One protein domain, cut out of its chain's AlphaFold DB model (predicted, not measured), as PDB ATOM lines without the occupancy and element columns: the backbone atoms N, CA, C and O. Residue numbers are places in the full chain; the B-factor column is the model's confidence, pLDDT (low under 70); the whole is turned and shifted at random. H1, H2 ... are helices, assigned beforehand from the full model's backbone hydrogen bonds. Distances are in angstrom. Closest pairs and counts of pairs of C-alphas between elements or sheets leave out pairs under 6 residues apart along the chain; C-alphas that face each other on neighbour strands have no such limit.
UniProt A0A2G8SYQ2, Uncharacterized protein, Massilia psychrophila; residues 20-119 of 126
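Overview. This is residues 20 to 119 of the 126 residues of an uncharacterized protein of Massilia psychrophila (UniProt A0A2G8SYQ2). H5 and H6 meet in an L-shaped corner, H2 packs across both its arms, and H3 lies nearest the middle; H4 packs across H5 at H3's other side, and H1 runs beside the last part of H6. The printed part has 100 residues with six named helices, H1 to H6 in chain order, and no named strand: all helix, with mostly crossed packing. It is compact, with a radius of gyration of the C-alphas of 12.6 A, yet elongated, spanning 38 by 24 by 24 A.

Arrangement. Start at H1, residues 20 to 29, which touches residues 112 to 119 of H6, residues 104 to 119; their closest C-alphas, Ala 22 and Thr 116, are 5.9 A apart, at a shallow tilt of 30 degrees, opposite ways. Next, H2, residues 31 to 41, touches H6 at Glu 33 and Leu 109, closest C-alphas 5.8 A apart, and H5, residues 90 to 101, at Leu 41 and Arg 96, 5.6 A. H3, residues 49 to 61, is about perpendicular to H6 at 76 degrees and touches it, closest C-alphas Met 60 and Ala 114, 6.9 A. H4, residues 68 to 77, touches H3, closest C-alphas Leu 55 and Gln 74, 6.9 A, and H5, Glu 72 and Ala 94, 5.0 A. H5 and H6 touch only at the corner, at 89 degrees, closest C-alphas Phe 100 and Gly 106, 5.4 A. H4 and H6 stay apart. In H1 to H5 every O i to N i+4 pair is within hydrogen-bond range; in H6, 11 of 12.

Along the chain. Find C-alpha 20, where H1 begins, at (-29.515, -36.008, -41.477). H3 runs 18.4 A from C-alpha 49 at (-42.237, -40.013, -36.205). H6 runs 22.9 A to C-alpha 119 at (-22.753, -45.681, -40.633).

Size, cuts and confidence. The farthest C-alphas, Ala 86 and Lys 119, are 39.9 A apart; Ala 86 is in the long link from H4 to H5. The printed part has no cut. Look for pLDDT under 70 at residues 20 to 30, 60 to 66 and 117 to 119.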
ATOM      1  N   ALA A  20     -28.408 -36.419 -40.617       64.38
ATOM      2  CA  ALA A  20     -29.515 -36.008 -41.477       64.38
ATOM      3  C   ALA A  20     -29.809 -37.045 -42.576       64.38
ATOM      4  O   ALA A  20     -30.974 -37.326 -42.856       64.38
ATOM      5  N   ALA A  21     -28.774 -37.643 -43.171       64.56
ATOM      6  CA  ALA A  21     -28.922 -38.709 -44.158       64.56
ATOM      7  C   ALA A  21     -29.429 -40.015 -43.524       64.56
ATOM      8  O   ALA A  21     -30.319 -40.647 -44.089       64.56
ATOM      9  N   ALA A  22     -28.951 -40.374 -42.329       63.84
ATOM     10  CA  ALA A  22     -29.460 -41.517 -41.570       63.84
ATOM     11  C   ALA A  22     -30.936 -41.354 -41.200       63.84
ATOM     12  O   ALA A  22     -31.736 -42.249 -41.454       63.84
ATOM     13  N   ASN A  23     -31.329 -40.178 -40.702       65.88
ATOM     14  CA  ASN A  23     -32.736 -39.869 -40.450       65.88
ATOM     15  C   ASN A  23     -33.593 -39.996 -41.717       65.88
ATOM     16  O   ASN A  23     -34.722 -40.480 -41.651       65.88
ATOM     17  N   ASN A  24     -33.072 -39.576 -42.872       68.69
ATOM     18  CA  ASN A  24     -33.789 -39.675 -44.138       68.69
ATOM     19  C   ASN A  24     -33.974 -41.139 -44.581       68.69
ATOM     20  O   ASN A  24     -35.083 -41.547 -44.920       68.69
ATOM     21  N   ILE A  25     -32.912 -41.946 -44.502       68.56
ATOM     22  CA  ILE A  25     -32.935 -43.386 -44.809       68.56
ATOM     23  C   ILE A  25     -33.927 -44.111 -43.898       68.56
ATOM     24  O   ILE A  25     -34.792 -44.838 -44.375       68.56
ATOM     25  N   THR A  26     -33.892 -43.832 -42.600       67.06
ATOM     26  CA  THR A  26     -34.818 -44.415 -41.626       67.06
ATOM     27  C   THR A  26     -36.280 -44.111 -41.929       67.06
ATOM     28  O   THR A  26     -37.127 -45.001 -41.844       67.06
ATOM     29  N   ARG A  27     -36.588 -42.879 -42.340       67.25
ATOM     30  CA  ARG A  27     -37.960 -42.475 -42.684       67.25
ATOM     31  C   ARG A  27     -38.468 -43.120 -43.970       67.25
ATOM     32  O   ARG A  27     -39.659 -43.401 -44.064       67.25
ATOM     33  N   HIS A  28     -37.595 -43.323 -44.956       67.81
ATOM     34  CA  HIS A  28     -37.996 -43.793 -46.282       67.81
ATOM     35  C   HIS A  28     -37.874 -45.307 -46.471       67.81
ATOM     36  O   HIS A  28     -38.710 -45.894 -47.154       67.81
ATOM     37  N   GLU A  29     -36.876 -45.948 -45.865       68.81
ATOM     38  CA  GLU A  29     -36.562 -47.364 -46.093       68.81
ATOM     39  C   GLU A  29     -37.107 -48.298 -45.000       68.81
ATOM     40  O   GLU A  29     -37.327 -49.473 -45.276       68.81
ATOM     41  N   CYS A  30     -37.393 -47.795 -43.791       67.81
ATOM     42  CA  CYS A  30     -37.945 -48.587 -42.677       67.81
ATOM     43  C   CYS A  30     -39.349 -48.115 -42.251       67.81
ATOM     44  O   CYS A  30     -39.786 -48.306 -41.116       67.81
ATOM     45  N   HIS A  31     -40.081 -47.486 -43.177       71.81
ATOM     46  CA  HIS A  31     -41.389 -46.886 -42.907       71.81
ATOM     47  C   HIS A  31     -42.415 -47.892 -42.355       71.81
ATOM     48  O   HIS A  31     -43.249 -47.521 -41.536       71.81
ATOM     49  N   ALA A  32     -42.371 -49.160 -42.781       78.25
ATOM     50  CA  ALA A  32     -43.337 -50.175 -42.361       78.25
ATOM     51  C   ALA A  32     -43.147 -50.600 -40.896       78.25
ATOM     52  O   ALA A  32     -44.104 -50.577 -40.125       78.25
ATOM     53  N   GLU A  33     -41.925 -50.947 -40.489       81.31
ATOM     54  CA  GLU A  33     -41.621 -51.316 -39.104       81.31
ATOM     55  C   GLU A  33     -41.731 -50.116 -38.156       81.31
ATOM     56  O   GLU A  33     -42.192 -50.268 -37.024       81.31
ATOM     57  N   LEU A  34     -41.365 -48.918 -38.621       80.56
ATOM     58  CA  LEU A  34     -41.520 -47.683 -37.857       80.56
ATOM     59  C   LEU A  34     -43.001 -47.336 -37.643       80.56
ATOM     60  O   LEU A  34     -43.390 -46.991 -36.530       80.56
ATOM     61  N   ALA A  35     -43.839 -47.488 -38.674       81.44
ATOM     62  CA  ALA A  35     -45.288 -47.336 -38.545       81.44
ATOM     63  C   ALA A  35     -45.881 -48.392 -37.600       81.44
ATOM     64  O   ALA A  35     -46.656 -48.044 -36.716       81.44
ATOM     65  N   ALA A  36     -45.451 -49.654 -37.710       84.56
ATOM     66  CA  ALA A  36     -45.890 -50.719 -36.811       84.56
ATOM     67  C   ALA A  36     -45.512 -50.443 -35.345       84.56
ATOM     68  O   ALA A  36     -46.298 -50.740 -34.444       84.56
ATOM     69  N   PHE A  37     -44.345 -49.842 -35.094       86.12
ATOM     70  CA  PHE A  37     -43.960 -49.410 -33.752       86.12
ATOM     71  C   PHE A  37     -44.863 -48.287 -33.239       86.12
ATOM     72  O   PHE A  37     -45.366 -48.386 -32.121       86.12
ATOM     73  N   VAL A  38     -45.121 -47.253 -34.051       86.69
ATOM     74  CA  VAL A  38     -46.047 -46.161 -33.692       86.69
ATOM     75  C   VAL A  38     -47.443 -46.701 -33.377       86.69
ATOM     76  O   VAL A  38     -48.021 -46.338 -32.352       86.69
ATOM     77  N   ASP A  39     -47.952 -47.618 -34.198       86.06
ATOM     78  CA  ASP A  39     -49.249 -48.259 -33.982       86.06
ATOM     79  C   ASP A  39     -49.269 -49.074 -32.678       86.06
ATOM     80  O   ASP A  39     -50.244 -49.022 -31.926       86.06
ATOM     81  N   ALA A  40     -48.180 -49.780 -32.355       86.56
ATOM     82  CA  ALA A  40     -48.072 -50.585 -31.137       86.56
ATOM     83  C   ALA A  40     -48.100 -49.749 -29.846       86.56
ATOM     84  O   ALA A  40     -48.592 -50.221 -28.813       86.56
ATOM     85  N   LEU A  41     -47.653 -48.489 -29.895       86.25
ATOM     86  CA  LEU A  41     -47.779 -47.564 -28.764       86.25
ATOM     87  C   LEU A  41     -49.245 -47.298 -28.404       86.25
ATOM     88  O   LEU A  41     -49.540 -47.004 -27.242       86.25
ATOM     89  N   THR A  42     -50.163 -47.488 -29.363       85.12
ATOM     90  CA  THR A  42     -51.620 -47.357 -29.190       85.12
ATOM     91  C   THR A  42     -51.997 -46.060 -28.470       85.12
ATOM     92  O   THR A  42     -52.810 -46.054 -27.541       85.12
ATOM     93  N   MET A  43     -51.352 -44.966 -28.882       83.25
ATOM     94  CA  MET A  43     -51.612 -43.631 -28.354       83.25
ATOM     95  C   MET A  43     -52.873 -43.039 -28.961       83.25
ATOM     96  O   MET A  43     -53.117 -43.157 -30.162       83.25
ATOM     97  N   GLN A  44     -53.655 -42.348 -28.136       81.25
ATOM     98  CA  GLN A  44     -54.837 -41.619 -28.596       81.25
ATOM     99  C   GLN A  44     -54.471 -40.440 -29.498       81.25
ATOM    100  O   GLN A  44     -55.231 -40.097 -30.406       81.25
ATOM    101  N   ARG A  45     -53.315 -39.812 -29.253       79.88
ATOM    102  CA  ARG A  45     -52.740 -38.811 -30.151       79.88
ATOM    103  C   ARG A  45     -51.534 -39.414 -30.865       79.88
ATOM    104  O   ARG A  45     -50.663 -39.959 -30.191       79.88
ATOM    105  N   PRO A  46     -51.456 -39.312 -32.200       72.50
ATOM    106  CA  PRO A  46     -50.300 -39.811 -32.924       72.50
ATOM    107  C   PRO A  46     -49.051 -39.042 -32.489       72.50
ATOM    108  O   PRO A  46     -49.038 -37.809 -32.495       72.50
ATOM    109  N   VAL A  47     -48.000 -39.773 -32.118       77.12
ATOM    110  CA  VAL A  47     -46.695 -39.176 -31.824       77.12
ATOM    111  C   VAL A  47     -45.959 -38.903 -33.130       77.12
ATOM    112  O   VAL A  47     -45.964 -39.757 -34.019       77.12
ATOM    113  N   PRO A  48     -45.301 -37.737 -33.262       77.81
ATOM    114  CA  PRO A  48     -44.463 -37.452 -34.413       77.81
ATOM    115  C   PRO A  48     -43.388 -38.524 -34.601       77.81
ATOM    116  O   PRO A  48     -42.673 -38.881 -33.660       77.81
ATOM    117  N   VAL A  49     -43.231 -38.994 -35.837       73.62
ATOM    118  CA  VAL A  49     -42.237 -40.013 -36.205       73.62
ATOM    119  C   VAL A  49     -40.821 -39.590 -35.790       73.62
ATOM    120  O   VAL A  49     -40.005 -40.434 -35.429       73.62
ATOM    121  N   GLU A  50     -40.523 -38.288 -35.749       73.94
ATOM    122  CA  GLU A  50     -39.231 -37.782 -35.279       73.94
ATOM    123  C   GLU A  50     -38.971 -38.043 -33.795       73.94
ATOM    124  O   GLU A  50     -37.836 -38.341 -33.425       73.94
ATOM    125  N   LYS A  51     -39.995 -37.941 -32.938       80.19
ATOM    126  CA  LYS A  51     -39.847 -38.254 -31.508       80.19
ATOM    127  C   LYS A  51     -39.580 -39.742 -31.311       80.19
ATOM    128  O   LYS A  51     -38.729 -40.121 -30.515       80.19
ATOM    129  N   VAL A  52     -40.269 -40.572 -32.086       82.62
ATOM    130  CA  VAL A  52     -40.109 -42.029 -32.089       82.62
ATOM    131  C   VAL A  52     -38.713 -42.436 -32.557       82.62
ATOM    132  O   VAL A  52     -38.054 -43.235 -31.896       82.62
ATOM    133  N   ALA A  53     -38.232 -41.859 -33.659       77.88
ATOM    134  CA  ALA A  53     -36.895 -42.137 -34.170       77.88
ATOM    135  C   ALA A  53     -35.804 -41.748 -33.159       77.88
ATOM    136  O   ALA A  53     -34.879 -42.527 -32.950       77.88
ATOM    137  N   LYS A  54     -35.946 -40.603 -32.475       79.88
ATOM    138  CA  LYS A  54     -35.022 -40.182 -31.407       79.88
ATOM    139  C   LYS A  54     -35.005 -41.143 -30.222       79.88
ATOM    140  O   LYS A  54     -33.933 -41.472 -29.731       79.88
ATOM    141  N   LEU A  55     -36.173 -41.619 -29.787       84.00
ATOM    142  CA  LEU A  55     -36.261 -42.609 -28.712       84.00
ATOM    143  C   LEU A  55     -35.506 -43.897 -29.079       84.00
ATOM    144  O   LEU A  55     -34.760 -44.435 -28.259       84.00
ATOM    145  N   LEU A  56     -35.678 -44.377 -30.315       79.81
ATOM    146  CA  LEU A  56     -34.977 -45.559 -30.823       79.81
ATOM    147  C   LEU A  56     -33.467 -45.314 -30.944       79.81
ATOM    148  O   LEU A  56     -32.684 -46.176 -30.560       79.81
ATOM    149  N   GLU A  57     -33.057 -44.133 -31.408       76.69
ATOM    150  CA  GLU A  57     -31.650 -43.733 -31.489       76.69
ATOM    151  C   GLU A  57     -30.977 -43.703 -30.105       76.69
ATOM    152  O   GLU A  57     -29.905 -44.285 -29.933       76.69
ATOM    153  N   HIS A  58     -31.613 -43.087 -29.100       76.44
ATOM    154  CA  HIS A  58     -31.097 -43.058 -27.725       76.44
ATOM    155  C   HIS A  58     -31.017 -44.458 -27.112       76.44
ATOM    156  O   HIS A  58     -29.992 -44.822 -26.541       76.44
ATOM    157  N   SER A  59     -32.051 -45.279 -27.321       72.50
ATOM    158  CA  SER A  59     -32.068 -46.667 -26.838       72.50
ATOM    159  C   SER A  59     -30.880 -47.484 -27.372       72.50
ATOM    160  O   SER A  59     -30.401 -48.390 -26.693       72.50
ATOM    161  N   MET A  60     -30.380 -47.155 -28.569       69.94
ATOM    162  CA  MET A  60     -29.225 -47.818 -29.183       69.94
ATOM    163  C   MET A  60     -27.886 -47.264 -28.725       69.94
ATOM    164  O   MET A  60     -26.993 -48.043 -28.397       69.94
ATOM    165  N   LYS A  61     -27.737 -45.933 -28.700       66.38
ATOM    166  CA  LYS A  61     -26.483 -45.278 -28.295       66.38
ATOM    167  C   LYS A  61     -26.089 -45.649 -26.869       66.38
ATOM    168  O   LYS A  61     -24.925 -45.941 -26.614       66.38
ATOM    169  N   ASP A  62     -27.069 -45.736 -25.979       63.38
ATOM    170  CA  ASP A  62     -26.830 -46.049 -24.572       63.38
ATOM    171  C   ASP A  62     -26.750 -47.560 -24.293       63.38
ATOM    172  O   ASP A  62     -26.666 -47.969 -23.135       63.38
ATOM    173  N   SER A  63     -26.770 -48.408 -25.340       55.59
ATOM    174  CA  SER A  63     -26.821 -49.875 -25.218       55.59
ATOM    175  C   SER A  63     -27.885 -50.328 -24.214       55.59
ATOM    176  O   SER A  63     -27.685 -51.274 -23.446       55.59
ATOM    177  N   MET A  64     -29.017 -49.616 -24.175       55.88
ATOM    178  CA  MET A  64     -30.079 -49.929 -23.240       55.88
ATOM    179  C   MET A  64     -30.629 -51.296 -23.624       55.88
ATOM    180  O   MET A  64     -31.306 -51.451 -24.639       55.88
ATOM    181  N   THR A  65     -30.402 -52.305 -22.782       60.50
ATOM    182  CA  THR A  65     -31.307 -53.454 -22.749       60.50
ATOM    183  C   THR A  65     -32.705 -52.871 -22.617       60.50
ATOM    184  O   THR A  65     -32.931 -52.161 -21.636       60.50
ATOM    185  N   ALA A  66     -33.576 -53.089 -23.612       63.38
ATOM    186  CA  ALA A  66     -34.922 -52.526 -23.690       63.38
ATOM    187  C   ALA A  66     -35.690 -52.841 -22.399       63.38
ATOM    188  O   ALA A  66     -36.343 -53.872 -22.270       63.38
ATOM    189  N   SER A  67     -35.536 -51.976 -21.405       78.44
ATOM    190  CA  SER A  67     -36.122 -52.074 -20.082       78.44
ATOM    191  C   SER A  67     -37.210 -51.030 -20.028       78.44
ATOM    192  O   SER A  67     -36.981 -49.883 -20.419       78.44
ATOM    193  N   THR A  68     -38.378 -51.411 -19.517       83.62
ATOM    194  CA  THR A  68     -39.512 -50.496 -19.375       83.62
ATOM    195  C   THR A  68     -39.102 -49.193 -18.694       83.62
ATOM    196  O   THR A  68     -39.473 -48.123 -19.158       83.62
ATOM    197  N   SER A  69     -38.308 -49.271 -17.619       85.56
ATOM    198  CA  SER A  69     -37.927 -48.100 -16.825       85.56
ATOM    199  C   SER A  69     -37.041 -47.132 -17.605       85.56
ATOM    200  O   SER A  69     -37.241 -45.929 -17.541       85.56
ATOM    201  N   LEU A  70     -36.094 -47.662 -18.380       85.38
ATOM    202  CA  LEU A  70     -35.169 -46.855 -19.171       85.38
ATOM    203  C   LEU A  70     -35.886 -46.175 -20.341       85.38
ATOM    204  O   LEU A  70     -35.667 -44.995 -20.598       85.38
ATOM    205  N   ILE A  71     -36.798 -46.897 -20.996       87.56
ATOM    206  CA  ILE A  71     -37.651 -46.334 -22.046       87.56
ATOM    207  C   ILE A  71     -38.562 -45.247 -21.461       87.56
ATOM    208  O   ILE A  71     -38.714 -44.189 -22.066       87.56
ATOM    209  N   GLU A  72     -39.148 -45.474 -20.281       90.44
ATOM    210  CA  GLU A  72     -39.991 -44.482 -19.606       90.44
ATOM    211  C   GLU A  72     -39.206 -43.215 -19.244       90.44
ATOM    212  O   GLU A  72     -39.675 -42.102 -19.502       90.44
ATOM    213  N   ASP A  73     -38.014 -43.371 -18.670       88.88
ATOM    214  CA  ASP A  73     -37.142 -42.254 -18.314       88.88
ATOM    215  C   ASP A  73     -36.736 -41.460 -19.558       88.88
ATOM    216  O   ASP A  73     -36.817 -40.229 -19.547       88.88
ATOM    217  N   GLN A  74     -36.404 -42.140 -20.658       88.12
ATOM    218  CA  GLN A  74     -36.077 -41.481 -21.918       88.12
ATOM    219  C   GLN A  74     -37.283 -40.740 -22.515       88.12
ATOM    220  O   GLN A  74     -37.157 -39.582 -22.907       88.12
ATOM    221  N   MET A  75     -38.478 -41.340 -22.510       90.00
ATOM    222  CA  MET A  75     -39.712 -40.657 -22.925       90.00
ATOM    223  C   MET A  75     -39.987 -39.405 -22.075       90.00
ATOM    224  O   MET A  75     -40.469 -38.394 -22.593       90.00
ATOM    225  N   ARG A  76     -39.670 -39.450 -20.775       90.06
ATOM    226  CA  ARG A  76     -39.795 -38.297 -19.873       90.06
ATOM    227  C   ARG A  76     -38.785 -37.199 -20.212       90.06
ATOM    228  O   ARG A  76     -39.162 -36.029 -20.226       90.06
ATOM    229  N   LEU A  77     -37.536 -37.563 -20.507       88.69
ATOM    230  CA  LEU A  77     -36.497 -36.623 -20.953       88.69
ATOM    231  C   LEU A  77     -36.857 -35.969 -22.294       88.69
ATOM    232  O   LEU A  77     -36.649 -34.773 -22.471       88.69
ATOM    233  N   ASP A  78     -37.466 -36.729 -23.204       86.00
ATOM    234  CA  ASP A  78     -37.933 -36.247 -24.508       86.00
ATOM    235  C   ASP A  78     -39.309 -35.545 -24.448       86.00
ATOM    236  O   ASP A  78     -39.903 -35.232 -25.487       86.00
ATOM    237  N   HIS A  79     -39.825 -35.285 -23.241       88.38
ATOM    238  CA  HIS A  79     -41.083 -34.584 -22.984       88.38
ATOM    239  C   HIS A  79     -42.289 -35.190 -23.717       88.38
ATOM    240  O   HIS A  79     -43.025 -34.499 -24.427       88.38
ATOM    241  N   TRP A  80     -42.478 -36.505 -23.614       89.31
ATOM    242  CA  TRP A  80     -43.655 -37.187 -24.173       89.31
ATOM    243  C   TRP A  80     -44.910 -37.001 -23.315       89.31
ATOM    244  O   TRP A  80     -46.023 -37.202 -23.795       89.31
ATOM    245  N   ASP A  81     -44.748 -36.580 -22.062       87.19
ATOM    246  CA  ASP A  81     -45.829 -36.311 -21.114       87.19
ATOM    247  C   ASP A  81     -46.825 -35.258 -21.625       87.19
ATOM    248  O   ASP A  81     -48.017 -35.344 -21.336       87.19
ATOM    249  N   VAL A  82     -46.364 -34.311 -22.449       86.12
ATOM    250  CA  VAL A  82     -47.206 -33.258 -23.049       86.12
ATOM    251  C   VAL A  82     -48.167 -33.787 -24.120       86.12
ATOM    252  O   VAL A  82     -49.215 -33.184 -24.381       86.12
ATOM    253  N   ASP A  83     -47.826 -34.921 -24.735       83.56
ATOM    254  CA  ASP A  83     -48.590 -35.524 -25.829       83.56
ATOM    255  C   ASP A  83     -49.607 -36.559 -25.331       83.56
ATOM    256  O   ASP A  83     -50.488 -36.968 -26.092       83.56
ATOM    257  N   LEU A  84     -49.541 -36.927 -24.047       84.69
ATOM    258  CA  LEU A  84     -50.450 -37.887 -23.430       84.69
ATOM    259  C   LEU A  84     -51.889 -37.372 -23.426       84.69
ATOM    260  O   LEU A  84     -52.191 -36.224 -23.068       84.69
ATOM    261  N   ALA A  85     -52.812 -38.251 -23.797       86.06
ATOM    262  CA  ALA A  85     -54.219 -38.047 -23.523       86.06
ATOM    263  C   ALA A  85     -54.557 -38.361 -22.058       86.06
ATOM    264  O   ALA A  85     -53.789 -38.975 -21.316       86.06
ATOM    265  N   ALA A  86     -55.737 -37.922 -21.621       83.12
ATOM    266  CA  ALA A  86     -56.201 -38.184 -20.266       83.12
ATOM    267  C   ALA A  86     -56.287 -39.700 -20.012       83.12
ATOM    268  O   ALA A  86     -56.978 -40.419 -20.734       83.12
ATOM    269  N   GLY A  87     -55.595 -40.173 -18.972       83.25
ATOM    270  CA  GLY A  87     -55.540 -41.593 -18.607       83.25
ATOM    271  C   GLY A  87     -54.411 -42.391 -19.270       83.25
ATOM    272  O   GLY A  87     -54.239 -43.559 -18.930       83.25
ATOM    273  N   GLU A  88     -53.624 -41.788 -20.164       88.31
ATOM    274  CA  GLU A  88     -52.371 -42.378 -20.644       88.31
ATOM    275  C   GLU A  88     -51.225 -42.060 -19.679       88.31
ATOM    276  O   GLU A  88     -51.198 -41.009 -19.036       88.31
ATOM    277  N   THR A  89     -50.268 -42.980 -19.561       91.19
ATOM    278  CA  THR A  89     -49.080 -42.803 -18.721       91.19
ATOM    279  C   THR A  89     -47.835 -43.225 -19.483       91.19
ATOM    280  O   THR A  89     -47.879 -44.151 -20.296       91.19
ATOM    281  N   LEU A  90     -46.706 -42.576 -19.182       90.56
ATOM    282  CA  LEU A  90     -45.415 -42.944 -19.768       90.56
ATOM    283  C   LEU A  90     -45.058 -44.404 -19.472       90.56
ATOM    284  O   LEU A  90     -44.607 -45.100 -20.369       90.56
ATOM    285  N   GLY A  91     -45.347 -44.910 -18.269       90.94
ATOM    286  CA  GLY A  91     -45.089 -46.313 -17.932       90.94
ATOM    287  C   GLY A  91     -45.885 -47.307 -18.788       90.94
ATOM    288  O   GLY A  91     -45.339 -48.312 -19.243       90.94
ATOM    289  N   ALA A  92     -47.161 -47.024 -19.081       90.62
ATOM    290  CA  ALA A  92     -47.956 -47.875 -19.972       90.62
ATOM    291  C   ALA A  92     -47.421 -47.849 -21.414       90.62
ATOM    292  O   ALA A  92     -47.418 -48.875 -22.097       90.62
ATOM    293  N   LEU A  93     -46.946 -46.688 -21.861       90.38
ATOM    294  CA  LEU A  93     -46.335 -46.501 -23.175       90.38
ATOM    295  C   LEU A  93     -44.990 -47.199 -23.303       90.38
ATOM    296  O   LEU A  93     -44.776 -47.943 -24.257       90.38
ATOM    297  N   ALA A  94     -44.122 -47.029 -22.313       90.44
ATOM    298  CA  ALA A  94     -42.835 -47.690 -22.239       90.44
ATOM    299  C   ALA A  94     -42.988 -49.214 -22.199       90.44
ATOM    300  O   ALA A  94     -42.238 -49.928 -22.863       90.44
ATOM    301  N   TYR A  95     -44.007 -49.722 -21.497       90.62
ATOM    302  CA  TYR A  95     -44.321 -51.150 -21.490       90.62
ATOM    303  C   TYR A  95     -44.699 -51.652 -22.886       90.62
ATOM    304  O   TYR A  95     -44.171 -52.661 -23.347       90.62
ATOM    305  N   ARG A  96     -45.574 -50.937 -23.603       90.75
ATOM    306  CA  ARG A  96     -45.955 -51.301 -24.980       90.75
ATOM    307  C   ARG A  96     -44.771 -51.220 -25.942       90.75
ATOM    308  O   ARG A  96     -44.583 -52.136 -26.738       90.75
ATOM    309  N   ALA A  97     -43.958 -50.170 -25.829       88.62
ATOM    310  CA  ALA A  97     -42.743 -49.990 -26.617       88.62
ATOM    311  C   ALA A  97     -41.775 -51.163 -26.414       88.62
ATOM    312  O   ALA A  97     -41.354 -51.787 -27.384       88.62
ATOM    313  N   GLN A  98     -41.492 -51.524 -25.160       88.50
ATOM    314  CA  GLN A  98     -40.645 -52.667 -24.834       88.50
ATOM    315  C   GLN A  98     -41.203 -53.970 -25.413       88.50
ATOM    316  O   GLN A  98     -40.482 -54.712 -26.076       88.50
ATOM    317  N   ARG A  99     -42.499 -54.234 -25.208       89.19
ATOM    318  CA  ARG A  99     -43.157 -55.444 -25.719       89.19
ATOM    319  C   ARG A  99     -43.081 -55.539 -27.239       89.19
ATOM    320  O   ARG A  99     -42.936 -56.643 -27.748       89.19
ATOM    321  N   PHE A 100     -43.158 -54.416 -27.957       88.75
ATOM    322  CA  PHE A 100     -42.927 -54.406 -29.400       88.75
ATOM    323  C   PHE A 100     -41.468 -54.702 -29.743       88.75
ATOM    324  O   PHE A 100     -41.216 -55.497 -30.642       88.75
ATOM    325  N   LEU A 101     -40.503 -54.105 -29.040       85.81
ATOM    326  CA  LEU A 101     -39.076 -54.332 -29.297       85.81
ATOM    327  C   LEU A 101     -38.655 -55.801 -29.094       85.81
ATOM    328  O   LEU A 101     -37.714 -56.254 -29.737       85.81
ATOM    329  N   GLU A 102     -39.394 -56.562 -28.281       86.06
ATOM    330  CA  GLU A 102     -39.234 -58.018 -28.109       86.06
ATOM    331  C   GLU A 102     -39.802 -58.862 -29.272       86.06
ATOM    332  O   GLU A 102     -39.565 -60.070 -29.335       86.06
ATOM    333  N   THR A 103     -40.572 -58.270 -30.189       87.00
ATOM    334  CA  THR A 103     -41.148 -58.978 -31.348       87.00
ATOM    335  C   THR A 103     -40.145 -59.102 -32.501       87.00
ATOM    336  O   THR A 103     -39.192 -58.323 -32.583       87.00
ATOM    337  N   PRO A 104     -40.359 -60.027 -33.459       85.06
ATOM    338  CA  PRO A 104     -39.548 -60.090 -34.676       85.06
ATOM    339  C   PRO A 104     -39.507 -58.768 -35.458       85.06
ATOM    340  O   PRO A 104     -38.475 -58.432 -36.038       85.06
ATOM    341  N   GLU A 105     -40.611 -58.022 -35.489       83.81
ATOM    342  CA  GLU A 105     -40.726 -56.691 -36.094       83.81
ATOM    343  C   GLU A 105     -39.840 -55.683 -35.356       83.81
ATOM    344  O   GLU A 105     -39.067 -54.964 -35.988       83.81
ATOM    345  N   GLY A 106     -39.890 -55.693 -34.023       83.44
ATOM    346  CA  GLY A 106     -39.042 -54.875 -33.160       83.44
ATOM    347  C   GLY A 106     -37.555 -55.158 -33.338       83.44
ATOM    348  O   GLY A 106     -36.763 -54.229 -33.468       83.44
ATOM    349  N   VAL A 107     -37.170 -56.431 -33.450       82.94
ATOM    350  CA  VAL A 107     -35.781 -56.827 -33.724       82.94
ATOM    351  C   VAL A 107     -35.332 -56.373 -35.118       82.94
ATOM    352  O   VAL A 107     -34.193 -55.934 -35.284       82.94
ATOM    353  N   ARG A 108     -36.201 -56.440 -36.137       83.94
ATOM    354  CA  ARG A 108     -35.886 -55.916 -37.482       83.94
ATOM    355  C   ARG A 108     -35.709 -54.401 -37.469       83.94
ATOM    356  O   ARG A 108     -34.727 -53.921 -38.033       83.94
ATOM    357  N   LEU A 109     -36.601 -53.685 -36.786       82.81
ATOM    358  CA  LEU A 109     -36.505 -52.241 -36.575       82.81
ATOM    359  C   LEU A 109     -35.191 -51.881 -35.871       82.81
ATOM    360  O   LEU A 109     -34.458 -51.008 -36.332       82.81
ATOM    361  N   TYR A 110     -34.853 -52.620 -34.810       79.50
ATOM    362  CA  TYR A 110     -33.615 -52.441 -34.062       79.50
ATOM    363  C   TYR A 110     -32.383 -52.650 -34.955       79.50
ATOM    364  O   TYR A 110     -31.501 -51.801 -35.043       79.50
ATOM    365  N   ASN A 111     -32.340 -53.755 -35.698       78.56
ATOM    366  CA  ASN A 111     -31.225 -54.056 -36.594       78.56
ATOM    367  C   ASN A 111     -31.088 -53.038 -37.733       78.56
ATOM    368  O   ASN A 111     -29.971 -52.750 -38.166       78.56
ATOM    369  N   PHE A 112     -32.203 -52.509 -38.242       79.81
ATOM    370  CA  PHE A 112     -32.188 -51.489 -39.282       79.81
ATOM    371  C   PHE A 112     -31.571 -50.187 -38.766       79.81
ATOM    372  O   PHE A 112     -30.641 -49.657 -39.379       79.81
ATOM    373  N   PHE A 113     -32.058 -49.686 -37.631       76.44
ATOM    374  CA  PHE A 113     -31.533 -48.464 -37.032       76.44
ATOM    375  C   PHE A 113     -30.064 -48.655 -36.614       76.44
ATOM    376  O   PHE A 113     -29.236 -47.832 -36.991       76.44
ATOM    377  N   ALA A 114     -29.689 -49.774 -35.983       74.75
ATOM    378  CA  ALA A 114     -28.296 -50.053 -35.622       74.75
ATOM    379  C   ALA A 114     -27.365 -50.023 -36.849       74.75
ATOM    380  O   ALA A 114     -26.340 -49.350 -36.837       74.75
ATOM    381  N   LYS A 115     -27.757 -50.664 -37.962       74.56
ATOM    382  CA  LYS A 115     -26.992 -50.628 -39.225       74.56
ATOM    383  C   LYS A 115     -26.943 -49.246 -39.871       74.56
ATOM    384  O   LYS A 115     -25.993 -48.951 -40.592       74.56
ATOM    385  N   THR A 116     -27.980 -48.437 -39.686       72.81
ATOM    386  CA  THR A 116     -28.081 -47.103 -40.290       72.81
ATOM    387  C   THR A 116     -27.260 -46.085 -39.505       72.81
ATOM    388  O   THR A 116     -26.520 -45.314 -40.109       72.81
ATOM    389  N   TYR A 117     -27.301 -46.135 -38.174       67.38
ATOM    390  CA  TYR A 117     -26.559 -45.226 -37.298       67.38
ATOM    391  C   TYR A 117     -25.108 -45.671 -37.035       67.38
ATOM    392  O   TYR A 117     -24.247 -44.819 -36.860       67.38
ATOM    393  N   ALA A 118     -24.758 -46.958 -37.156       62.56
ATOM    394  CA  ALA A 118     -23.344 -47.374 -37.210       62.56
ATOM    395  C   ALA A 118     -22.592 -46.728 -38.395       62.56
ATOM    396  O   ALA A 118     -21.390 -46.468 -38.339       62.56
ATOM    397  N   LYS A 119     -23.311 -46.405 -39.482       62.41
ATOM    398  CA  LYS A 119     -22.753 -45.681 -40.633       62.41
ATOM    399  C   LYS A 119     -22.596 -44.178 -40.385       62.41
ATOM    400  O   LYS A 119     -21.905 -43.537 -41.176       62.41
TER     401      LYS A 119